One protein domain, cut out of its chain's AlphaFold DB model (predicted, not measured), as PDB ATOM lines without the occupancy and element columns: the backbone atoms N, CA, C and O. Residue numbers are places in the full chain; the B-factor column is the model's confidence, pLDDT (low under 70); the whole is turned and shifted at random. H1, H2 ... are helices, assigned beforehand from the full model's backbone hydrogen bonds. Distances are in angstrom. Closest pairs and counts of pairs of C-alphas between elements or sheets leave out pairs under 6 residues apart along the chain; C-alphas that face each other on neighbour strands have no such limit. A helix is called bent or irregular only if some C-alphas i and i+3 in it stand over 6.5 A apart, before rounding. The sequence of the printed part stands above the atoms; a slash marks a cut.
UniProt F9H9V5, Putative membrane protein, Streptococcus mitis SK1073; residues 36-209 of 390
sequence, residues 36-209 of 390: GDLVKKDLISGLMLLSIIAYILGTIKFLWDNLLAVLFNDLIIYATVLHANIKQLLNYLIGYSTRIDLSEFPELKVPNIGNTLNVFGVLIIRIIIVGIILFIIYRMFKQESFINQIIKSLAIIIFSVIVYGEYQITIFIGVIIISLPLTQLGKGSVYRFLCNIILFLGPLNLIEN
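What this domain is: This is residues 36 to 209 of the 390 residues of the protein "Putative membrane protein" of Streptococcus mitis SK1073 (UniProt F9H9V5). One long helix, H1, bends into two arms; H3 and H4 pack beside H1a, and H2 folds back along H3. H1b and residues 95 to 112 make the long end, while residues 196 to 209 stick out. The printed part has 174 residues with six named helices, H1 to H6 in that order, and no named strand; its class is all helix, and it is extended, with a radius of gyration of the C-alphas of 24.1 A and spans of 77 by 41 by 38 A.

Where its parts are: Find C-alpha 38 at (63.050, 108.369, 113.403), where H1, residues 38 to 94, begins. Assigned as one helix by its hydrogen bonds, it is bent, C-alphas 66 and 69 being 6.8 A apart: H1a, residues 38 to 66, runs 41.9 A and H1b, residues 69 to 94, 36.0 A. Then come H2, residues 113 to 140, 40.6 A; H3, 146 to 164, 27.8 A; H4, 167 to 183; H5, 189 to 201; and H6, 204 to 207, ending at (94.313, 117.420, 105.372).

How they stand to each other: H1a, H3 and H4 form a bundle, helices side by side. Look at Ser 51 and Ile 157, the closest C-alphas of H1a and H3, 5.0 A apart. Residues 46 to 54 of H1a touch H4, closest at C-alphas 54 and 170, 5.7 A. H5 touches H1a, closest at C-alphas 191 and 42, 5.1 A. H2 and H3 are a hairpin, closest at C-alphas 126 and 163, 5.7 A. H1b touches no helix; H5 and H6 meet only through their link. In H1a, H1b, H2, H3 and H5 every O i to N i+4 pair is within hydrogen-bond range, in H4 11 of 13; H6 is too short for one.

The domain as a whole: The farthest C-alphas, Thr 98 and Gln 143, are 79.1 A apart. The printed part has no cut; the link H1 to H2 is long. pLDDT is under 70 in 69 residues, among them 165 to 188.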
ATOM      1  N   GLY A  36      62.250 115.170 115.509       71.94
ATOM      2  CA  GLY A  36      62.697 114.038 116.323       71.94
ATOM      3  C   GLY A  36      62.226 112.653 115.849       71.94
ATOM      4  O   GLY A  36      62.797 111.661 116.308       71.94
ATOM      5  N   ASP A  37      61.302 112.564 114.889       79.12
ATOM      6  CA  ASP A  37      60.755 111.308 114.353       79.12
ATOM      7  C   ASP A  37      61.816 110.511 113.572       79.12
ATOM      8  O   ASP A  37      62.414 110.997 112.609       79.12
ATOM      9  N   LEU A  38      62.043 109.260 113.985       76.19
ATOM     10  CA  LEU A  38      63.050 108.369 113.403       76.19
ATOM     11  C   LEU A  38      62.800 108.061 111.921       76.19
ATOM     12  O   LEU A  38      63.745 108.044 111.137       76.19
ATOM     13  N   VAL A  39      61.542 107.873 111.514       76.81
ATOM     14  CA  VAL A  39      61.189 107.548 110.123       76.81
ATOM     15  C   VAL A  39      61.435 108.758 109.227       76.81
ATOM     16  O   VAL A  39      62.004 108.636 108.141       76.81
ATOM     17  N   LYS A  40      61.070 109.954 109.706       79.12
ATOM     18  CA  LYS A  40      61.337 111.208 108.987       79.12
ATOM     19  C   LYS A  40      62.839 111.473 108.851       79.12
ATOM     20  O   LYS A  40      63.274 111.911 107.785       79.12
ATOM     21  N   LYS A  41      63.636 111.193 109.892       81.75
ATOM     22  CA  LYS A  41      65.108 111.309 109.850       81.75
ATOM     23  C   LYS A  41      65.716 110.390 108.802       81.75
ATOM     24  O   LYS A  41      66.523 110.856 107.996       81.75
ATOM     25  N   ASP A  42      65.322 109.120 108.795       77.88
ATOM     26  CA  ASP A  42      65.840 108.138 107.841       77.88
ATOM     27  C   ASP A  42      65.454 108.492 106.405       77.88
ATOM     28  O   ASP A  42      66.303 108.434 105.519       77.88
ATOM     29  N   LEU A  43      64.219 108.955 106.176       79.44
ATOM     30  CA  LEU A  43      63.776 109.382 104.849       79.44
ATOM     31  C   LEU A  43      64.603 110.561 104.321       79.44
ATOM     32  O   LEU A  43      65.092 110.515 103.192       79.44
ATOM     33  N   ILE A  44      64.785 111.616 105.125       81.69
ATOM     34  CA  ILE A  44      65.596 112.778 104.725       81.69
ATOM     35  C   ILE A  44      67.034 112.338 104.452       81.69
ATOM     36  O   ILE A  44      67.608 112.720 103.435       81.69
ATOM     37  N   SER A  45      67.604 111.521 105.337       80.81
ATOM     38  CA  SER A  45      68.990 111.059 105.225       80.81
ATOM     39  C   SER A  45      69.198 110.205 103.976       80.81
ATOM     40  O   SER A  45      70.150 110.430 103.231       80.81
ATOM     41  N   GLY A  46      68.263 109.297 103.687       78.00
ATOM     42  CA  GLY A  46      68.258 108.485 102.472       78.00
ATOM     43  C   GLY A  46      68.150 109.336 101.209       78.00
ATOM     44  O   GLY A  46      68.935 109.158 100.282       78.00
ATOM     45  N   LEU A  47      67.253 110.328 101.188       78.12
ATOM     46  CA  LEU A  47      67.128 111.263 100.063       78.12
ATOM     47  C   LEU A  47      68.402 112.093  99.846       78.12
ATOM     48  O   LEU A  47      68.775 112.360  98.703       78.12
ATOM     49  N   MET A  48      69.085 112.499 100.920       81.06
ATOM     50  CA  MET A  48      70.367 113.202 100.821       81.06
ATOM     51  C   MET A  48      71.464 112.299 100.247       81.06
ATOM     52  O   MET A  48      72.137 112.710  99.301       81.06
ATOM     53  N   LEU A  49      71.599 111.065 100.740       77.19
ATOM     54  CA  LEU A  49      72.540 110.082 100.187       77.19
ATOM     55  C   LEU A  49      72.284 109.835  98.701       77.19
ATOM     56  O   LEU A  49      73.207 109.899  97.893       77.19
ATOM     57  N   LEU A  50      71.019 109.633  98.331       75.69
ATOM     58  CA  LEU A  50      70.613 109.378  96.954       75.69
ATOM     59  C   LEU A  50      70.965 110.556  96.040       75.69
ATOM     60  O   LEU A  50      71.478 110.345  94.946       75.69
ATOM     61  N   SER A  51      70.771 111.792  96.507       75.88
ATOM     62  CA  SER A  51      71.150 112.986  95.743       75.88
ATOM     63  C   SER A  51      72.660 113.084  95.484       75.88
ATOM     64  O   SER A  51      73.067 113.404  94.370       75.88
ATOM     65  N   ILE A  52      73.493 112.749  96.478       76.50
ATOM     66  CA  ILE A  52      74.960 112.756  96.349       76.50
ATOM     67  C   ILE A  52      75.408 111.657  95.383       76.50
ATOM     68  O   ILE A  52      76.197 111.908  94.474       76.50
ATOM     69  N   ILE A  53      74.880 110.447  95.557       71.31
ATOM     70  CA  ILE A  53      75.249 109.286  94.747       71.31
ATOM     71  C   ILE A  53      74.834 109.485  93.286       71.31
ATOM     72  O   ILE A  53      75.643 109.240  92.392       71.31
ATOM     73  N   ALA A  54      73.620 109.987  93.036       71.69
ATOM     74  CA  ALA A  54      73.144 110.297  91.689       71.69
ATOM     75  C   ALA A  54      74.084 111.271  90.965       71.69
ATOM     76  O   ALA A  54      74.419 111.069  89.798       71.69
ATOM     77  N   TYR A  55      74.558 112.299  91.672       74.31
ATOM     78  CA  TYR A  55      75.487 113.275  91.117       74.31
ATOM     79  C   TYR A  55      76.878 112.683  90.838       74.31
ATOM     80  O   TYR A  55      77.417 112.854  89.741       74.31
ATOM     81  N   ILE A  56      77.455 111.956  91.806       70.50
ATOM     82  CA  ILE A  56      78.778 111.325  91.665       70.50
ATOM     83  C   ILE A  56      78.779 110.351  90.488       70.50
ATOM     84  O   ILE A  56      79.663 110.410  89.638       70.50
ATOM     85  N   LEU A  57      77.778 109.480  90.404       67.12
ATOM     86  CA  LEU A  57      77.722 108.458  89.365       67.12
ATOM     87  C   LEU A  57      77.451 109.037  87.986       67.12
ATOM     88  O   LEU A  57      78.099 108.621  87.030       67.12
ATOM     89  N   GLY A  58      76.555 110.022  87.884       67.81
ATOM     90  CA  GLY A  58      76.355 110.753  86.638       67.81
ATOM     91  C   GLY A  58      77.659 111.385  86.142       67.81
ATOM     92  O   GLY A  58      78.001 111.267  84.967       67.81
ATOM     93  N   THR A  59      78.451 111.948  87.060       71.81
ATOM     94  CA  THR A  59      79.776 112.500  86.748       71.81
ATOM     95  C   THR A  59      80.761 111.422  86.297       71.81
ATOM     96  O   THR A  59      81.406 111.588  85.264       71.81
ATOM     97  N   ILE A  60      80.873 110.310  87.035       66.44
ATOM     98  CA  ILE A  60      81.774 109.198  86.692       66.44
ATOM     99  C   ILE A  60      81.427 108.641  85.317       66.44
ATOM    100  O   ILE A  60      82.320 108.468  84.494       66.44
ATOM    101  N   LYS A  61      80.143 108.396  85.046       67.88
ATOM    102  CA  LYS A  61      79.704 107.866  83.759       67.88
ATOM    103  C   LYS A  61      79.957 108.844  82.622       67.88
ATOM    104  O   LYS A  61      80.499 108.452  81.599       67.88
ATOM    105  N   PHE A  62      79.637 110.120  82.810       71.31
ATOM    106  CA  PHE A  62      79.936 111.130  81.803       71.31
ATOM    107  C   PHE A  62      81.435 111.178  81.473       71.31
ATOM    108  O   PHE A  62      81.805 111.228  80.298       71.31
ATOM    109  N   LEU A  63      82.294 111.136  82.497       68.88
ATOM    110  CA  LEU A  63      83.743 111.062  82.315       68.88
ATOM    111  C   LEU A  63      84.158 109.763  81.621       68.88
ATOM    112  O   LEU A  63      85.045 109.799  80.773       68.88
ATOM    113  N   TRP A  64      83.512 108.641  81.946       67.00
ATOM    114  CA  TRP A  64      83.733 107.359  81.289       67.00
ATOM    115  C   TRP A  64      83.433 107.436  79.794       67.00
ATOM    116  O   TRP A  64      84.339 107.262  78.986       67.00
ATOM    117  N   ASP A  65      82.206 107.790  79.424       67.12
ATOM    118  CA  ASP A  65      81.734 107.729  78.041       67.12
ATOM    119  C   ASP A  65      82.446 108.737  77.124       67.12
ATOM    120  O   ASP A  65      82.666 108.458  75.946       67.12
ATOM    121  N   ASN A  66      82.831 109.904  77.652       67.38
ATOM    122  CA  ASN A  66      83.312 111.016  76.826       67.38
ATOM    123  C   ASN A  66      84.822 111.261  76.891       67.38
ATOM    124  O   ASN A  66      85.346 111.987  76.045       67.38
ATOM    125  N   LEU A  67      85.527 110.710  77.883       64.81
ATOM    126  CA  LEU A  67      86.951 110.996  78.084       64.81
ATOM    127  C   LEU A  67      87.758 109.734  78.372       64.81
ATOM    128  O   LEU A  67      88.716 109.434  77.659       64.81
ATOM    129  N   LEU A  68      87.368 108.979  79.397       62.94
ATOM    130  CA  LEU A  68      88.147 107.836  79.849       62.94
ATOM    131  C   LEU A  68      88.031 106.662  78.883       62.94
ATOM    132  O   LEU A  68      89.057 106.072  78.615       62.94
ATOM    133  N   ALA A  69      86.875 106.344  78.299       63.38
ATOM    134  CA  ALA A  69      86.723 105.170  77.434       63.38
ATOM    135  C   ALA A  69      87.649 105.201  76.206       63.38
ATOM    136  O   ALA A  69      88.205 104.170  75.839       63.38
ATOM    137  N   VAL A  70      87.863 106.371  75.595       63.41
ATOM    138  CA  VAL A  70      88.788 106.519  74.456       63.41
ATOM    139  C   VAL A  70      90.232 106.321  74.914       63.41
ATOM    140  O   VAL A  70      90.930 105.461  74.386       63.41
ATOM    141  N   LEU A  71      90.648 107.039  75.963       61.62
ATOM    142  CA  LEU A  71      92.001 106.934  76.517       61.62
ATOM    143  C   LEU A  71      92.298 105.535  77.079       61.62
ATOM    144  O   LEU A  71      93.404 105.032  76.915       61.62
ATOM    145  N   PHE A  72      91.319 104.902  77.729       61.78
ATOM    146  CA  PHE A  72      91.416 103.548  78.264       61.78
ATOM    147  C   PHE A  72      91.465 102.514  77.154       61.78
ATOM    148  O   PHE A  72      92.262 101.594  77.264       61.78
ATOM    149  N   ASN A  73      90.664 102.640  76.094       64.06
ATOM    150  CA  ASN A  73      90.738 101.711  74.969       64.06
ATOM    151  C   ASN A  73      92.106 101.779  74.294       64.06
ATOM    152  O   ASN A  73      92.701 100.735  74.043       64.06
ATOM    153  N   ASP A  74      92.643 102.981  74.085       65.44
ATOM    154  CA  ASP A  74      93.994 103.137  73.557       65.44
ATOM    155  C   ASP A  74      95.022 102.538  74.527       65.44
ATOM    156  O   ASP A  74      95.815 101.690  74.125       65.44
ATOM    157  N   LEU A  75      94.960 102.869  75.823       62.06
ATOM    158  CA  LEU A  75      95.818 102.273  76.857       62.06
ATOM    159  C   LEU A  75      95.738 100.744  76.889       62.06
ATOM    160  O   LEU A  75      96.770 100.097  77.040       62.06
ATOM    161  N   ILE A  76      94.550 100.155  76.738       64.12
ATOM    162  CA  ILE A  76      94.345  98.705  76.675       64.12
ATOM    163  C   ILE A  76      95.016  98.146  75.424       64.12
ATOM    164  O   ILE A  76      95.736  97.157  75.523       64.12
ATOM    165  N   ILE A  77      94.854  98.783  74.265       70.19
ATOM    166  CA  ILE A  77      95.511  98.361  73.025       70.19
ATOM    167  C   ILE A  77      97.037  98.406  73.200       70.19
ATOM    168  O   ILE A  77      97.704  97.392  72.987       70.19
ATOM    169  N   TYR A  78      97.591  99.514  73.697       68.56
ATOM    170  CA  TYR A  78      99.021  99.626  74.011       68.56
ATOM    171  C   TYR A  78      99.469  98.561  75.019       68.56
ATOM    172  O   TYR A  78     100.501  97.920  74.822       68.56
ATOM    173  N   ALA A  79      98.684  98.318  76.069       64.38
ATOM    174  CA  ALA A  79      98.975  97.309  77.079       64.38
ATOM    175  C   ALA A  79      98.915  95.881  76.516       64.38
ATOM    176  O   ALA A  79      99.700  95.042  76.945       64.38
ATOM    177  N   THR A  80      98.033  95.585  75.557       68.94
ATOM    178  CA  THR A  80      97.949  94.266  74.902       68.94
ATOM    179  C   THR A  80      99.112  94.015  73.945       68.94
ATOM    180  O   THR A  80      99.660  92.915  73.941       68.94
ATOM    181  N   VAL A  81      99.553  95.033  73.202       76.12
ATOM    182  CA  VAL A  81     100.764  94.966  72.365       76.12
ATOM    183  C   VAL A  81     102.001  94.783  73.245       76.12
ATOM    184  O   VAL A  81     102.817  93.891  73.018       76.12
ATOM    185  N   LEU A  82     102.097  95.553  74.332       72.38
ATOM    186  CA  LEU A  82     103.161  95.418  75.324       72.38
ATOM    187  C   LEU A  82     103.129  94.037  76.005       72.38
ATOM    188  O   LEU A  82     104.178  93.417  76.169       72.38
ATOM    189  N   HIS A  83     101.942  93.511  76.327       72.00
ATOM    190  CA  HIS A  83     101.753  92.151  76.841       72.00
ATOM    191  C   HIS A  83     102.293  91.096  75.876       72.00
ATOM    192  O   HIS A  83     103.037  90.206  76.290       72.00
ATOM    193  N   ALA A  84     101.924  91.191  74.595       76.50
ATOM    194  CA  ALA A  84     102.348  90.258  73.559       76.50
ATOM    195  C   ALA A  84     103.872  90.273  73.390       76.50
ATOM    196  O   ALA A  84     104.505  89.218  73.435       76.50
ATOM    197  N   ASN A  85     104.461  91.468  73.318       81.75
ATOM    198  CA  ASN A  85     105.901  91.662  73.175       81.75
ATOM    199  C   ASN A  85     106.684  91.122  74.384       81.75
ATOM    200  O   ASN A  85     107.665  90.397  74.211       81.75
ATOM    201  N   ILE A  86     106.231  91.399  75.614       75.44
ATOM    202  CA  ILE A  86     106.861  90.864  76.833       75.44
ATOM    203  C   ILE A  86     106.721  89.343  76.897       75.44
ATOM    204  O   ILE A  86     107.693  88.654  77.201       75.44
ATOM    205  N   LYS A  87     105.539  88.797  76.595       75.25
ATOM    206  CA  LYS A  87     105.304  87.347  76.589       75.25
ATOM    207  C   LYS A  87     106.216  86.639  75.588       75.25
ATOM    208  O   LYS A  87     106.754  85.579  75.891       75.25
ATOM    209  N   GLN A  88     106.412  87.222  74.412       78.00
ATOM    210  CA  GLN A  88     107.276  86.666  73.379       78.00
ATOM    211  C   GLN A  88     108.758  86.737  73.758       78.00
ATOM    212  O   GLN A  88     109.478  85.759  73.565       78.00
ATOM    213  N   LEU A  89     109.194  87.840  74.373       78.88
ATOM    214  CA  LEU A  89     110.533  87.957  74.948       78.88
ATOM    215  C   LEU A  89     110.765  86.902  76.041       78.88
ATOM    216  O   LEU A  89     111.799  86.239  76.056       78.88
ATOM    217  N   LEU A  90     109.788  86.708  76.930       74.06
ATOM    218  CA  LEU A  90     109.861  85.721  78.006       74.06
ATOM    219  C   LEU A  90     109.914  84.288  77.452       74.06
ATOM    220  O   LEU A  90     110.725  83.483  77.898       74.06
ATOM    221  N   ASN A  91     109.094  83.984  76.443       77.69
ATOM    222  CA  ASN A  91     109.099  82.688  75.765       77.69
ATOM    223  C   ASN A  91     110.442  82.402  75.083       77.69
ATOM    224  O   ASN A  91     110.913  81.269  75.148       77.69
ATOM    225  N   TYR A  92     111.075  83.412  74.483       77.50
ATOM    226  CA  TYR A  92     112.413  83.279  73.908       77.50
ATOM    227  C   TYR A  92     113.466  83.002  74.990       77.50
ATOM    228  O   TYR A  92     114.246  82.061  74.869       77.50
ATOM    229  N   LEU A  93     113.443  83.763  76.091       75.81
ATOM    230  CA  LEU A  93     114.380  83.596  77.209       75.81
ATOM    231  C   LEU A  93     114.248  82.234  77.910       75.81
ATOM    232  O   LEU A  93     115.244  81.690  78.377       75.81
ATOM    233  N   ILE A  94     113.035  81.678  77.975       76.88
ATOM    234  CA  ILE A  94     112.756  80.361  78.575       76.88
ATOM    235  C   ILE A  94     112.979  79.215  77.558       76.88
ATOM    236  O   ILE A  94     112.957  78.044  77.928       76.88
ATOM    237  N   GLY A  95     113.233  79.522  76.280       72.75
ATOM    238  CA  GLY A  95     113.488  78.529  75.228       72.75
ATOM    239  C   GLY A  95     112.231  77.921  74.593       72.75
ATOM    240  O   GLY A  95     112.327  76.939  73.861       72.75
ATOM    241  N   TYR A  96     111.052  78.500  74.839       72.44
ATOM    242  CA  TYR A  96     109.794  78.128  74.180       72.44
ATOM    243  C   TYR A  96     109.662  78.691  72.754       72.44
ATOM    244  O   TYR A  96     108.843  78.191  71.983       72.44
ATOM    245  N   SER A  97     110.441  79.713  72.377       68.94
ATOM    246  CA  SER A  97     110.515  80.223  71.002       68.94
ATOM    247  C   SER A  97     111.959  80.455  70.559       68.94
ATOM    248  O   SER A  97     112.830  80.774  71.361       68.94
ATOM    249  N   THR A  98     112.219  80.311  69.259       65.75
ATOM    250  CA  THR A  98     113.551  80.489  68.650       65.75
ATOM    251  C   THR A  98     113.749  81.871  68.018       65.75
ATOM    252  O   THR A  98     114.849  82.184  67.566       65.75
ATOM    253  N   ARG A  99     112.699  82.705  67.969       68.62
ATOM    254  CA  ARG A  99     112.705  84.056  67.384       68.62
ATOM    255  C   ARG A  99     111.873  85.037  68.215       68.62
ATOM    256  O   ARG A  99     110.934  84.628  68.904       68.62
ATOM    257  N   ILE A 100     112.233  86.318  68.117       69.50
ATOM    258  CA  ILE A 100     111.527  87.460  68.708       69.50
ATOM    259  C   ILE A 100     110.995  88.316  67.550       69.50
ATOM    260  O   ILE A 100     111.780  88.985  66.887       69.50
ATOM    261  N   ASP A 101     109.681  88.313  67.335       73.50
ATOM    262  CA  ASP A 101     109.000  89.149  66.336       73.50
ATOM    263  C   ASP A 101     108.104  90.158  67.060       73.50
ATOM    264  O   ASP A 101     106.943  89.867  67.340       73.50
ATOM    265  N   LEU A 102     108.650  91.324  67.409       74.75
ATOM    266  CA  LEU A 102     107.922  92.343  68.166       74.75
ATOM    267  C   LEU A 102     106.786  92.943  67.329       74.75
ATOM    268  O   LEU A 102     106.999  93.407  66.212       74.75
ATOM    269  N   SER A 103     105.591  92.979  67.908       77.06
ATOM    270  CA  SER A 103     104.456  93.711  67.352       77.06
ATOM    271  C   SER A 103     104.666  95.221  67.475       77.06
ATOM    272  O   SER A 103     105.044  95.726  68.539       77.06
ATOM    273  N   GLU A 104     104.438  95.937  66.372       74.31
ATOM    274  CA  GLU A 104     104.506  97.396  66.331       74.31
ATOM    275  C   GLU A 104     103.370  98.019  67.143       74.31
ATOM    276  O   GLU A 104     102.246  97.510  67.197       74.31
ATOM    277  N   PHE A 105     103.669  99.147  67.784       71.50
ATOM    278  CA  PHE A 105     102.660  99.908  68.499       71.50
ATOM    279  C   PHE A 105     101.760 100.654  67.506       71.50
ATOM    280  O   PHE A 105     102.278 101.320  66.610       71.50
ATOM    281  N   PRO A 106     100.428 100.586  67.664       69.38
ATOM    282  CA  PRO A 106      99.518 101.322  66.802       69.38
ATOM    283  C   PRO A 106      99.693 102.834  66.975       69.38
ATOM    284  O   PRO A 106     100.110 103.314  68.035       69.38
ATOM    285  N   GLU A 107      99.352 103.592  65.932       65.44
ATOM    286  CA  GLU A 107      99.347 105.053  65.987       65.44
ATOM    287  C   GLU A 107      98.337 105.561  67.022       65.44
ATOM    288  O   GLU A 107      97.210 105.065  67.128       65.44
ATOM    289  N   LEU A 108      98.755 106.569  67.790       59.16
ATOM    290  CA  LEU A 108      97.978 107.113  68.897       59.16
ATOM    291  C   LEU A 108      96.801 107.910  68.333       59.16
ATOM    292  O   LEU A 108      96.979 108.986  67.756       59.16
ATOM    293  N   LYS A 109      95.585 107.382  68.489       60.12
ATOM    294  CA  LYS A 109      94.362 108.074  68.085       60.12
ATOM    295  C   LYS A 109      94.075 109.192  69.079       60.12
ATOM    296  O   LYS A 109      93.351 109.019  70.049       60.12
ATOM    297  N   VAL A 110      94.652 110.368  68.840       57.88
ATOM    298  CA  VAL A 110      94.379 111.541  69.677       57.88
ATOM    299  C   VAL A 110      92.870 111.826  69.645       57.88
ATOM    300  O   VAL A 110      92.301 111.933  68.551       57.88
ATOM    301  N   PRO A 111      92.199 111.955  70.807       57.88
ATOM    302  CA  PRO A 111      90.792 112.322  70.849       57.88
ATOM    303  C   PRO A 111      90.580 113.608  70.051       57.88
ATOM    304  O   PRO A 111      91.313 114.582  70.236       57.88
ATOM    305  N   ASN A 112      89.589 113.631  69.155       61.88
ATOM    306  CA  ASN A 112      89.285 114.842  68.400       61.88
ATOM    307  C   ASN A 112      88.832 115.943  69.374       61.88
ATOM    308  O   ASN A 112      87.691 115.939  69.841       61.88
ATOM    309  N   ILE A 113      89.734 116.887  69.649       57.59
ATOM    310  CA  ILE A 113      89.560 117.981  70.613       57.59
ATOM    311  C   ILE A 113      88.277 118.778  70.319       57.59
ATOM    312  O   ILE A 113      87.586 119.217  71.241       57.59
ATOM    313  N   GLY A 114      87.909 118.919  69.040       59.72
ATOM    314  CA  GLY A 114      86.678 119.597  68.631       59.72
ATOM    315  C   GLY A 114      85.408 118.876  69.094       59.72
ATOM    316  O   GLY A 114      84.474 119.521  69.570       59.72
ATOM    317  N   ASN A 115      85.386 117.542  69.036       64.69
ATOM    318  CA  ASN A 115      84.240 116.751  69.488       64.69
ATOM    319  C   ASN A 115      84.107 116.777  71.012       64.69
ATOM    320  O   ASN A 115      82.999 116.955  71.518       64.69
ATOM    321  N   THR A 116      85.217 116.677  71.751       64.25
ATOM    322  CA  THR A 116      85.184 116.748  73.218       64.25
ATOM    323  C   THR A 116      84.703 118.118  73.699       64.25
ATOM    324  O   THR A 116      83.831 118.189  74.560       64.25
ATOM    325  N   LEU A 117      85.184 119.216  73.101       66.81
ATOM    326  CA  LEU A 117      84.735 120.573  73.445       66.81
ATOM    327  C   LEU A 117      83.242 120.784  73.169       66.81
ATOM    328  O   LEU A 117      82.559 121.431  73.961       66.81
ATOM    329  N   ASN A 118      82.720 120.208  72.085       72.06
ATOM    330  CA  ASN A 118      81.304 120.310  71.748       72.06
ATOM    331  C   ASN A 118      80.420 119.555  72.760       72.06
ATOM    332  O   ASN A 118      79.405 120.080  73.218       72.06
ATOM    333  N   VAL A 119      80.850 118.365  73.197       71.50
ATOM    334  CA  VAL A 119      80.181 117.597  74.262       71.50
ATOM    335  C   VAL A 119      80.154 118.378  75.582       71.50
ATOM    336  O   VAL A 119      79.099 118.487  76.214       71.50
ATOM    337  N   PHE A 120      81.278 118.982  75.981       73.06
ATOM    338  CA  PHE A 120      81.326 119.840  77.170       73.06
ATOM    339  C   PHE A 120      80.435 121.083  77.025       73.06
ATOM    340  O   PHE A 120      79.754 121.458  77.978       73.06
ATOM    341  N   GLY A 121      80.378 121.688  75.836       75.56
ATOM    342  CA  GLY A 121      79.487 122.811  75.541       75.56
ATOM    343  C   GLY A 121      78.009 122.463  75.749       75.56
ATOM    344  O   GLY A 121      77.289 123.198  76.427       75.56
ATOM    345  N   VAL A 122      77.566 121.306  75.248       77.38
ATOM    346  CA  VAL A 122      76.192 120.810  75.449       77.38
ATOM    347  C   VAL A 122      75.896 120.571  76.932       77.38
ATOM    348  O   VAL A 122      74.820 120.943  77.410       77.38
ATOM    349  N   LEU A 123      76.845 120.002  77.681       79.88
ATOM    350  CA  LEU A 123      76.706 119.820  79.128       79.88
ATOM    351  C   LEU A 123      76.542 121.148  79.870       79.88
ATOM    352  O   LEU A 123      75.650 121.273  80.706       79.88
ATOM    353  N   ILE A 124      77.379 122.142  79.563       81.50
ATOM    354  CA  ILE A 124      77.329 123.460  80.207       81.50
ATOM    355  C   ILE A 124      75.962 124.106  79.972       81.50
ATOM    356  O   ILE A 124      75.348 124.604  80.913       81.50
ATOM    357  N   ILE A 125      75.443 124.036  78.743       81.88
ATOM    358  CA  ILE A 125      74.113 124.559  78.410       81.88
ATOM    359  C   ILE A 125      73.026 123.848  79.229       81.88
ATOM    360  O   ILE A 125      72.169 124.514  79.813       81.88
ATOM    361  N   ARG A 126      73.074 122.512  79.344       81.00
ATOM    362  CA  ARG A 126      72.135 121.750  80.189       81.00
ATOM    363  C   ARG A 126      72.231 122.163  81.657       81.00
ATOM    364  O   ARG A 126      71.203 122.419  82.278       81.00
ATOM    365  N   ILE A 127      73.439 122.291  82.202       84.19
ATOM    366  CA  ILE A 127      73.659 122.722  83.590       84.19
ATOM    367  C   ILE A 127      73.078 124.118  83.824       84.19
ATOM    368  O   ILE A 127      72.429 124.331  84.844       84.19
ATOM    369  N   ILE A 128      73.253 125.056  82.889       85.56
ATOM    370  CA  ILE A 128      72.698 126.411  83.002       85.56
ATOM    371  C   ILE A 128      71.166 126.365  83.014       85.56
ATOM    372  O   ILE A 128      70.548 126.914  83.926       85.56
ATOM    373  N   ILE A 129      70.548 125.686  82.043       84.50
ATOM    374  CA  ILE A 129      69.083 125.626  81.913       84.50
ATOM    375  C   ILE A 129      68.456 124.987  83.155       84.50
ATOM    376  O   ILE A 129      67.576 125.574  83.788       84.50
ATOM    377  N   VAL A 130      68.923 123.798  83.539       84.19
ATOM    378  CA  VAL A 130      68.347 123.074  84.679       84.19
ATOM    379  C   VAL A 130      68.764 123.730  86.006       84.19
ATOM    380  O   VAL A 130      68.004 123.720  86.973       84.19
ATOM    381  N   GLY A 131      69.927 124.384  86.050       85.00
ATOM    382  CA  GLY A 131      70.414 125.133  87.208       85.00
ATOM    383  C   GLY A 131      69.542 126.345  87.538       85.00
ATOM    384  O   GLY A 131      69.256 126.588  88.711       85.00
ATOM    385  N   ILE A 132      69.037 127.055  86.523       86.56
ATOM    386  CA  ILE A 132      68.063 128.143  86.709       86.56
ATOM    387  C   ILE A 132      66.770 127.607  87.336       86.56
ATOM    388  O   ILE A 132      66.244 128.206  88.275       86.56
ATOM    389  N   ILE A 133      66.279 126.454  86.871       85.44
ATOM    390  CA  ILE A 133      65.070 125.817  87.416       85.44
ATOM    391  C   ILE A 133      65.283 125.428  88.884       85.44
ATOM    392  O   ILE A 133      64.460 125.766  89.739       85.44
ATOM    393  N   LEU A 134      66.412 124.787  89.208       87.38
ATOM    394  CA  LEU A 134      66.774 124.460  90.589       87.38
ATOM    395  C   LEU A 134      66.838 125.702  91.478       87.38
ATOM    396  O   LEU A 134      66.334 125.680  92.601       87.38
ATOM    397  N   PHE A 135      67.432 126.787  90.982       86.12
ATOM    398  CA  PHE A 135      67.533 128.042  91.718       86.12
ATOM    399  C   PHE A 135      66.151 128.604  92.077       86.12
ATOM    400  O   PHE A 135      65.927 129.031  93.214       86.12
ATOM    401  N   ILE A 136      65.195 128.544  91.142       86.12
ATOM    402  CA  ILE A 136      63.805 128.955  91.379       86.12
ATOM    403  C   ILE A 136      63.156 128.070  92.450       86.12
ATOM    404  O   ILE A 136      62.610 128.604  93.418       86.12
ATOM    405  N   ILE A 137      63.275 126.741  92.341       84.44
ATOM    406  CA  ILE A 137      62.744 125.786  93.332       84.44
ATOM    407  C   ILE A 137      63.307 126.097  94.725       84.44
ATOM    408  O   ILE A 137      62.563 126.206  95.701       84.44
ATOM    409  N   TYR A 138      64.619 126.310  94.830       83.38
ATOM    410  CA  TYR A 138      65.267 126.582  96.111       83.38
ATOM    411  C   TYR A 138      64.792 127.892  96.751       83.38
ATOM    412  O   TYR A 138      64.681 127.979  97.979       83.38
ATOM    413  N   ARG A 139      64.483 128.898  95.922       84.75
ATOM    414  CA  ARG A 139      63.938 130.187  96.360       84.75
ATOM    415  C   ARG A 139      62.474 130.082  96.784       84.75
ATOM    416  O   ARG A 139      62.112 130.685  97.791       84.75
ATOM    417  N   MET A 140      61.655 129.324  96.054       81.19
ATOM    418  CA  MET A 140      60.238 129.113  96.375       81.19
ATOM    419  C   MET A 140      60.069 128.341  97.685       81.19
ATOM    420  O   MET A 140      59.321 128.756  98.564       81.19
ATOM    421  N   PHE A 141      60.835 127.267  97.869       83.31
ATOM    422  CA  PHE A 141      60.757 126.411  99.053       83.31
ATOM    423  C   PHE A 141      61.757 126.825 100.141       83.31
ATOM    424  O   PHE A 141      62.360 125.978 100.796       83.31
ATOM    425  N   LYS A 142      62.002 128.127 100.342       73.19
ATOM    426  CA  LYS A 142      63.055 128.608 101.259       73.19
ATOM    427  C   LYS A 142      62.828 128.196 102.720       73.19
ATOM    428  O   LYS A 142      63.800 127.984 103.439       73.19
ATOM    429  N   GLN A 143      61.573 128.072 103.140       77.94
ATOM    430  CA  GLN A 143      61.198 127.751 104.517       77.94
ATOM    431  C   GLN A 143      61.660 126.335 104.905       77.94
ATOM    432  O   GLN A 143      61.476 125.393 104.129       77.94
ATOM    433  N   GLU A 144      62.264 126.185 106.087       75.81
ATOM    434  CA  GLU A 144      62.673 124.877 106.616       75.81
ATOM    435  C   GLU A 144      61.425 124.098 107.052       75.81
ATOM    436  O   GLU A 144      60.876 124.334 108.121       75.81
ATOM    437  N   SER A 145      60.950 123.192 106.195       85.06
ATOM    438  CA  SER A 145      59.877 122.248 106.507       85.06
ATOM    439  C   SER A 145      60.190 120.881 105.903       85.06
ATOM    440  O   SER A 145      60.942 120.779 104.927       85.06
ATOM    441  N   PHE A 146      59.603 119.830 106.476       79.69
ATOM    442  CA  PHE A 146      59.783 118.449 106.022       79.69
ATOM    443  C   PHE A 146      59.478 118.281 104.529       79.69
ATOM    444  O   PHE A 146      60.313 117.810 103.758       79.69
ATOM    445  N   ILE A 147      58.310 118.768 104.105       81.56
ATOM    446  CA  ILE A 147      57.846 118.687 102.717       81.56
ATOM    447  C   ILE A 147      58.773 119.478 101.788       81.56
ATOM    448  O   ILE A 147      59.182 118.973 100.743       81.56
ATOM    449  N   ASN A 148      59.182 120.686 102.188       84.94
ATOM    450  CA  ASN A 148      60.080 121.516 101.385       84.94
ATOM    451  C   ASN A 148      61.451 120.854 101.193       84.94
ATOM    452  O   ASN A 148      62.049 120.974 100.123       84.94
ATOM    453  N   GLN A 149      61.958 120.156 102.212       83.19
ATOM    454  CA  GLN A 149      63.227 119.437 102.122       83.19
ATOM    455  C   GLN A 149      63.120 118.221 101.190       83.19
ATOM    456  O   GLN A 149      64.031 118.013 100.392       83.19
ATOM    457  N   ILE A 150      62.004 117.481 101.220       80.62
ATOM    458  CA  ILE A 150      61.753 116.385 100.271       80.62
ATOM    459  C   ILE A 150      61.725 116.909  98.833       80.62
ATOM    460  O   ILE A 150      62.427 116.377  97.976       80.62
ATOM    461  N   ILE A 151      60.975 117.986  98.575       82.19
ATOM    462  CA  ILE A 151      60.866 118.585  97.237       82.19
ATOM    463  C   ILE A 151      62.241 119.023  96.722       82.19
ATOM    464  O   ILE A 151      62.594 118.730  95.582       82.19
ATOM    465  N   LYS A 152      63.052 119.675  97.566       83.75
ATOM    466  CA  LYS A 152      64.421 120.075  97.203       83.75
ATOM    467  C   LYS A 152      65.306 118.877  96.873       83.75
ATOM    468  O   LYS A 152      66.005 118.913  95.866       83.75
ATOM    469  N   SER A 153      65.283 117.830  97.697       81.12
ATOM    470  CA  SER A 153      66.090 116.631  97.459       81.12
ATOM    471  C   SER A 153      65.682 115.925  96.163       81.12
ATOM    472  O   SER A 153      66.547 115.610  95.349       81.12
ATOM    473  N   LEU A 154      64.378 115.755  95.919       81.31
ATOM    474  CA  LEU A 154      63.864 115.187  94.668       81.31
ATOM    475  C   LEU A 154      64.253 116.032  93.451       81.31
ATOM    476  O   LEU A 154      64.679 115.482  92.438       81.31
ATOM    477  N   ALA A 155      64.186 117.360  93.557       83.06
ATOM    478  CA  ALA A 155      64.603 118.253  92.483       83.06
ATOM    479  C   ALA A 155      66.095 118.100  92.136       83.06
ATOM    480  O   ALA A 155      66.444 118.121  90.960       83.06
ATOM    481  N   ILE A 156      66.974 117.900  93.127       82.00
ATOM    482  CA  ILE A 156      68.416 117.661  92.905       82.00
ATOM    483  C   ILE A 156      68.661 116.310  92.218       82.00
ATOM    484  O   ILE A 156      69.513 116.201  91.332       82.00
ATOM    485  N   ILE A 157      67.906 115.280  92.599       76.81
ATOM    486  CA  ILE A 157      67.990 113.957  91.967       76.81
ATOM    487  C   ILE A 157      67.582 114.067  90.495       76.81
ATOM    488  O   ILE A 157      68.341 113.670  89.614       76.81
ATOM    489  N   ILE A 158      66.429 114.684  90.221       78.06
ATOM    490  CA  ILE A 158      65.928 114.913  88.859       78.06
ATOM    491  C   ILE A 158      66.912 115.768  88.050       78.06
ATOM    492  O   ILE A 158      67.181 115.457  86.894       78.06
ATOM    493  N   PHE A 159      67.497 116.806  88.655       80.94
ATOM    494  CA  PHE A 159      68.536 117.614  88.017       80.94
ATOM    495  C   PHE A 159      69.706 116.751  87.545       80.94
ATOM    496  O   PHE A 159      70.107 116.854  86.388       80.94
ATOM    497  N   SER A 160      70.209 115.872  88.413       74.81
ATOM    498  CA  SER A 160      71.318 114.976  88.076       74.81
ATOM    499  C   SER A 160      70.942 114.071  86.896       74.81
ATOM    500  O   SER A 160      71.700 113.969  85.935       74.81
ATOM    501  N   VAL A 161      69.725 113.513  86.888       72.94
ATOM    502  CA  VAL A 161      69.225 112.697  85.765       72.94
ATOM    503  C   VAL A 161      69.203 113.479  84.450       72.94
ATOM    504  O   VAL A 161      69.664 112.972  83.430       72.94
ATOM    505  N   ILE A 162      68.674 114.705  84.458       74.62
ATOM    506  CA  ILE A 162      68.518 115.515  83.239       74.62
ATOM    507  C   ILE A 162      69.878 115.974  82.702       74.62
ATOM    508  O   ILE A 162      70.099 115.947  81.490       74.62
ATOM    509  N   VAL A 163      70.794 116.388  83.584       75.00
ATOM    510  CA  VAL A 163      72.130 116.857  83.186       75.00
ATOM    511  C   VAL A 163      72.900 115.745  82.482       75.00
ATOM    512  O   VAL A 163      73.400 115.962  81.374       75.00
ATOM    513  N   TYR A 164      72.936 114.551  83.076       70.56
ATOM    514  CA  TYR A 164      73.719 113.433  82.548       70.56
ATOM    515  C   TYR A 164      72.963 112.578  81.516       70.56
ATOM    516  O   TYR A 164      73.595 111.827  80.787       70.56
ATOM    517  N   GLY A 165      71.639 112.736  81.375       60.81
ATOM    518  CA  GLY A 165      70.832 112.039  80.360       60.81
ATOM    519  C   GLY A 165      70.605 110.549  80.645       60.81
ATOM    520  O   GLY A 165      70.301 109.782  79.737       60.81
ATOM    521  N   GLU A 166      70.750 110.143  81.906       62.25
ATOM    522  CA  GLU A 166      70.974 108.758  82.334       62.25
ATOM    523  C   GLU A 166      69.959 108.355  83.418       62.25
ATOM    524  O   GLU A 166      70.219 108.399  84.626       62.25
ATOM    525  N   TYR A 167      68.748 107.992  82.989       57.44
ATOM    526  CA  TYR A 167      67.646 107.666  83.902       57.44
ATOM    527  C   TYR A 167      67.761 106.258  84.506       57.44
ATOM    528  O   TYR A 167      67.371 106.050  85.652       57.44
ATOM    529  N   GLN A 168      68.336 105.300  83.773       54.03
ATOM    530  CA  GLN A 168      68.362 103.885  84.167       54.03
ATOM    531  C   GLN A 168      69.241 103.637  85.400       54.03
ATOM    532  O   GLN A 168      68.803 102.987  86.345       54.03
ATOM    533  N   ILE A 169      70.441 104.224  85.442       52.16
ATOM    534  CA  ILE A 169      71.378 104.084  86.569       52.16
ATOM    535  C   ILE A 169      70.831 104.784  87.819       52.16
ATOM    536  O   ILE A 169      70.844 104.221  88.913       52.16
ATOM    537  N   THR A 170      70.266 105.983  87.660       51.72
ATOM    538  CA  THR A 170      69.739 106.764  88.787       51.72
ATOM    539  C   THR A 170      68.502 106.117  89.423       51.72
ATOM    540  O   THR A 170      68.362 106.122  90.646       51.72
ATOM    541  N   ILE A 171      67.630 105.506  88.614       50.72
ATOM    542  CA  ILE A 171      66.460 104.754  89.093       50.72
ATOM    543  C   ILE A 171      66.892 103.439  89.759       50.72
ATOM    544  O   ILE A 171      66.416 103.135  90.852       50.72
ATOM    545  N   PHE A 172      67.826 102.691  89.162       53.84
ATOM    546  CA  PHE A 172      68.315 101.417  89.706       53.84
ATOM    547  C   PHE A 172      68.955 101.585  91.093       53.84
ATOM    548  O   PHE A 172      68.669 100.834  92.023       53.84
ATOM    549  N   ILE A 173      69.746 102.641  91.277       52.56
ATOM    550  CA  ILE A 173      70.366 102.949  92.568       52.56
ATOM    551  C   ILE A 173      69.377 103.547  93.561       52.56
ATOM    552  O   ILE A 173      69.470 103.249  94.749       52.56
ATOM    553  N   GLY A 174      68.385 104.314  93.104       52.59
ATOM    554  CA  GLY A 174      67.290 104.735  93.972       52.59
ATOM    555  C   GLY A 174      66.524 103.549  94.557       52.59
ATOM    556  O   GLY A 174      66.198 103.554  95.740       52.59
ATOM    557  N   VAL A 175      66.332 102.484  93.776       52.28
ATOM    558  CA  VAL A 175      65.720 101.230  94.235       52.28
ATOM    559  C   VAL A 175      66.635 100.466  95.208       52.28
ATOM    560  O   VAL A 175      66.153  99.978  96.232       52.28
ATOM    561  N   ILE A 176      67.952 100.415  94.971       55.09
ATOM    562  CA  ILE A 176      68.924  99.797  95.901       55.09
ATOM    563  C   ILE A 176      68.996 100.568  97.233       55.09
ATOM    564  O   ILE A 176      68.992  99.981  98.311       55.09
ATOM    565  N   ILE A 177      68.991 101.899  97.185       52.62
ATOM    566  CA  ILE A 177      69.051 102.759  98.374       52.62
ATOM    567  C   ILE A 177      67.724 102.784  99.130       52.62
ATOM    568  O   ILE A 177      67.746 102.965 100.337       52.62
ATOM    569  N   ILE A 178      66.576 102.595  98.476       50.19
ATOM    570  CA  ILE A 178      65.289 102.407  99.168       50.19
ATOM    571  C   ILE A 178      65.214 101.008  99.802       50.19
ATOM    572  O   ILE A 178      64.633 100.856 100.876       50.19
ATOM    573  N   SER A 179      65.842  99.994  99.197       49.16
ATOM    574  CA  SER A 179      65.852  98.620  99.724       49.16
ATOM    575  C   SER A 179      66.862  98.376 100.859       49.16
ATOM    576  O   SER A 179      66.583  97.556 101.734       49.16
ATOM    577  N   LEU A 180      67.966  99.130 100.929       49.81
ATOM    578  CA  LEU A 180      68.944  99.116 102.038       49.81
ATOM    579  C   LEU A 180      68.328  99.423 103.435       49.81
ATOM    580  O   LEU A 180      68.544  98.641 104.363       49.81
ATOM    581  N   PRO A 181      67.516 100.487 103.617       45.53
ATOM    582  CA  PRO A 181      66.747 100.746 104.833       45.53
ATOM    583  C   PRO A 181      65.699  99.671 105.125       45.53
ATOM    584  O   PRO A 181      65.433  99.376 106.288       45.53
ATOM    585  N   LEU A 182      65.072  99.117 104.078       39.88
ATOM    586  CA  LEU A 182      63.922  98.217 104.212       39.88
ATOM    587  C   LEU A 182      64.303  96.796 104.637       39.88
ATOM    588  O   LEU A 182      63.452  96.099 105.183       39.88
ATOM    589  N   THR A 183      65.536  96.348 104.383       45.03
ATOM    590  CA  THR A 183      65.867  94.916 104.496       45.03
ATOM    591  C   THR A 183      66.774  94.533 105.664       45.03
ATOM    592  O   THR A 183      66.630  93.406 106.133       45.03
ATOM    593  N   GLN A 184      67.669  95.396 106.179       42.72
ATOM    594  CA  GLN A 184      68.658  94.933 107.182       42.72
ATOM    595  C   GLN A 184      69.071  95.907 108.297       42.72
ATOM    596  O   GLN A 184      69.688  95.460 109.260       42.72
ATOM    597  N   LEU A 185      68.751  97.202 108.235       44.50
ATOM    598  CA  LEU A 185      69.407  98.172 109.126       44.50
ATOM    599  C   LEU A 185      68.577  98.628 110.351       44.50
ATOM    600  O   LEU A 185      69.138  99.170 111.298       44.50
ATOM    601  N   GLY A 186      67.268  98.361 110.409       52.31
ATOM    602  CA  GLY A 186      66.415  98.769 111.542       52.31
ATOM    603  C   GLY A 186      66.105 100.278 111.580       52.31
ATOM    604  O   GLY A 186      66.602 101.051 110.763       52.31
ATOM    605  N   LYS A 187      65.235 100.723 112.501       56.66
ATOM    606  CA  LYS A 187      64.787 102.134 112.595       56.66
ATOM    607  C   LYS A 187      65.923 103.059 113.070       56.66
ATOM    608  O   LYS A 187      66.540 102.781 114.091       56.66
ATOM    609  N   GLY A 188      66.144 104.188 112.393       61.38
ATOM    610  CA  GLY A 188      67.150 105.214 112.727       61.38
ATOM    611  C   GLY A 188      68.544 104.969 112.138       61.38
ATOM    612  O   GLY A 188      69.505 105.668 112.470       61.38
ATOM    613  N   SER A 189      68.681 103.954 111.295       70.94
ATOM    614  CA  SER A 189      69.967 103.427 110.846       70.94
ATOM    615  C   SER A 189      70.545 104.136 109.630       70.94
ATOM    616  O   SER A 189      71.759 104.307 109.545       70.94
ATOM    617  N   VAL A 190      69.696 104.625 108.725       73.06
ATOM    618  CA  VAL A 190      70.120 105.398 107.546       73.06
ATOM    619  C   VAL A 190      70.674 106.747 107.986       73.06
ATOM    620  O   VAL A 190      71.686 107.215 107.464       73.06
ATOM    621  N   TYR A 191      70.037 107.356 108.985       75.44
ATOM    622  CA  TYR A 191      70.549 108.557 109.630       75.44
ATOM    623  C   TYR A 191      71.920 108.318 110.283       75.44
ATOM    624  O   TYR A 191      72.853 109.091 110.048       75.44
ATOM    625  N   ARG A 192      72.076 107.221 111.042       74.56
ATOM    626  CA  ARG A 192      73.366 106.833 111.642       74.56
ATOM    627  C   ARG A 192      74.444 106.612 110.579       74.56
ATOM    628  O   ARG A 192      75.531 107.172 110.691       74.56
ATOM    629  N   PHE A 193      74.108 105.889 109.514       75.38
ATOM    630  CA  PHE A 193      74.985 105.627 108.376       75.38
ATOM    631  C   PHE A 193      75.481 106.923 107.715       75.38
ATOM    632  O   PHE A 193      76.689 107.117 107.564       75.38
ATOM    633  N   LEU A 194      74.570 107.847 107.383       76.50
ATOM    634  CA  LEU A 194      74.913 109.146 106.793       76.50
ATOM    635  C   LEU A 194      75.887 109.923 107.687       76.50
ATOM    636  O   LEU A 194      76.897 110.447 107.216       76.50
ATOM    637  N   CYS A 195      75.585 110.015 108.976       74.81
ATOM    638  CA  CYS A 195      76.399 110.781 109.904       74.81
ATOM    639  C   CYS A 195      77.778 110.130 110.142       74.81
ATOM    640  O   CYS A 195      78.764 110.864 110.202       74.81
ATOM    641  N   ASN A 196      77.875 108.794 110.197       74.69
ATOM    642  CA  ASN A 196      79.155 108.075 110.278       74.69
ATOM    643  C   ASN A 196      80.041 108.374 109.062       74.69
ATOM    644  O   ASN A 196      81.219 108.686 109.220       74.69
ATOM    645  N   ILE A 197      79.466 108.374 107.853       75.12
ATOM    646  CA  ILE A 197      80.196 108.742 106.632       75.12
ATOM    647  C   ILE A 197      80.700 110.185 106.695       75.12
ATOM    648  O   ILE A 197      81.855 110.447 106.368       75.12
ATOM    649  N   ILE A 198      79.862 111.139 107.108       74.94
ATOM    650  CA  ILE A 198      80.270 112.550 107.138       74.94
ATOM    651  C   ILE A 198      81.390 112.779 108.156       74.94
ATOM    652  O   ILE A 198      82.318 113.532 107.867       74.94
ATOM    653  N   LEU A 199      81.329 112.134 109.323       74.50
ATOM    654  CA  LEU A 199      82.399 112.217 110.317       74.50
ATOM    655  C   LEU A 199      83.686 111.573 109.819       74.50
ATOM    656  O   LEU A 199      84.743 112.174 109.966       74.50
ATOM    657  N   PHE A 200      83.599 110.421 109.154       73.50
ATOM    658  CA  PHE A 200      84.750 109.792 108.512       73.50
ATOM    659  C   PHE A 200      85.413 110.697 107.459       73.50
ATOM    660  O   PHE A 200      86.641 110.744 107.369       73.50
ATOM    661  N   LEU A 201      84.613 111.442 106.688       71.19
ATOM    662  CA  LEU A 201      85.091 112.395 105.680       71.19
ATOM    663  C   LEU A 201      85.563 113.735 106.276       71.19
ATOM    664  O   LEU A 201      86.275 114.485 105.609       71.19
ATOM    665  N   GLY A 202      85.174 114.064 107.510       67.44
ATOM    666  CA  GLY A 202      85.493 115.331 108.174       67.44
ATOM    667  C   GLY A 202      86.999 115.635 108.238       67.44
ATOM    668  O   GLY A 202      87.404 116.702 107.768       67.44
ATOM    669  N   PRO A 203      87.836 114.707 108.740       60.94
ATOM    670  CA  PRO A 203      89.290 114.862 108.800       60.94
ATOM    671  C   PRO A 203      89.962 115.034 107.433       60.94
ATOM    672  O   PRO A 203      90.955 115.749 107.333       60.94
ATOM    673  N   LEU A 204      89.412 114.456 106.359       57.88
ATOM    674  CA  LEU A 204      89.983 114.583 105.008       57.88
ATOM    675  C   LEU A 204      89.943 116.031 104.491       57.88
ATOM    676  O   LEU A 204      90.867 116.461 103.808       57.88
ATOM    677  N   ASN A 205      88.933 116.816 104.883       50.16
ATOM    678  CA  ASN A 205      88.846 118.244 104.544       50.16
ATOM    679  C   ASN A 205      89.864 119.119 105.306       50.16
ATOM    680  O   ASN A 205      90.090 120.268 104.928       50.16
ATOM    681  N   LEU A 206      90.436 118.622 106.411       46.56
ATOM    682  CA  LEU A 206      91.479 119.318 107.177       46.56
ATOM    683  C   LEU A 206      92.878 119.010 106.628       46.56
ATOM    684  O   LEU A 206      93.726 119.898 106.630       46.56
ATOM    685  N   ILE A 207      93.078 117.809 106.074       46.03
ATOM    686  CA  ILE A 207      94.313 117.420 105.372       46.03
ATOM    687  C   ILE A 207      94.558 118.308 104.138       46.03
ATOM    688  O   ILE A 207      95.701 118.550 103.780       46.03
ATOM    689  N   GLU A 208      93.509 118.868 103.526       41.97
ATOM    690  CA  GLU A 208      93.633 119.867 102.448       41.97
ATOM    691  C   GLU A 208      94.269 121.201 102.896       41.97
ATOM    692  O   GLU A 208      94.745 121.971 102.062       41.97
ATOM    693  N   ASN A 209      94.242 121.506 104.198       37.94
ATOM    694  CA  ASN A 209      94.701 122.780 104.757       37.94
ATOM    695  C   ASN A 209      96.131 122.716 105.311       37.94
ATOM    696  O   ASN A 209      96.808 123.749 105.336       37.94
TER     697      ASN A 209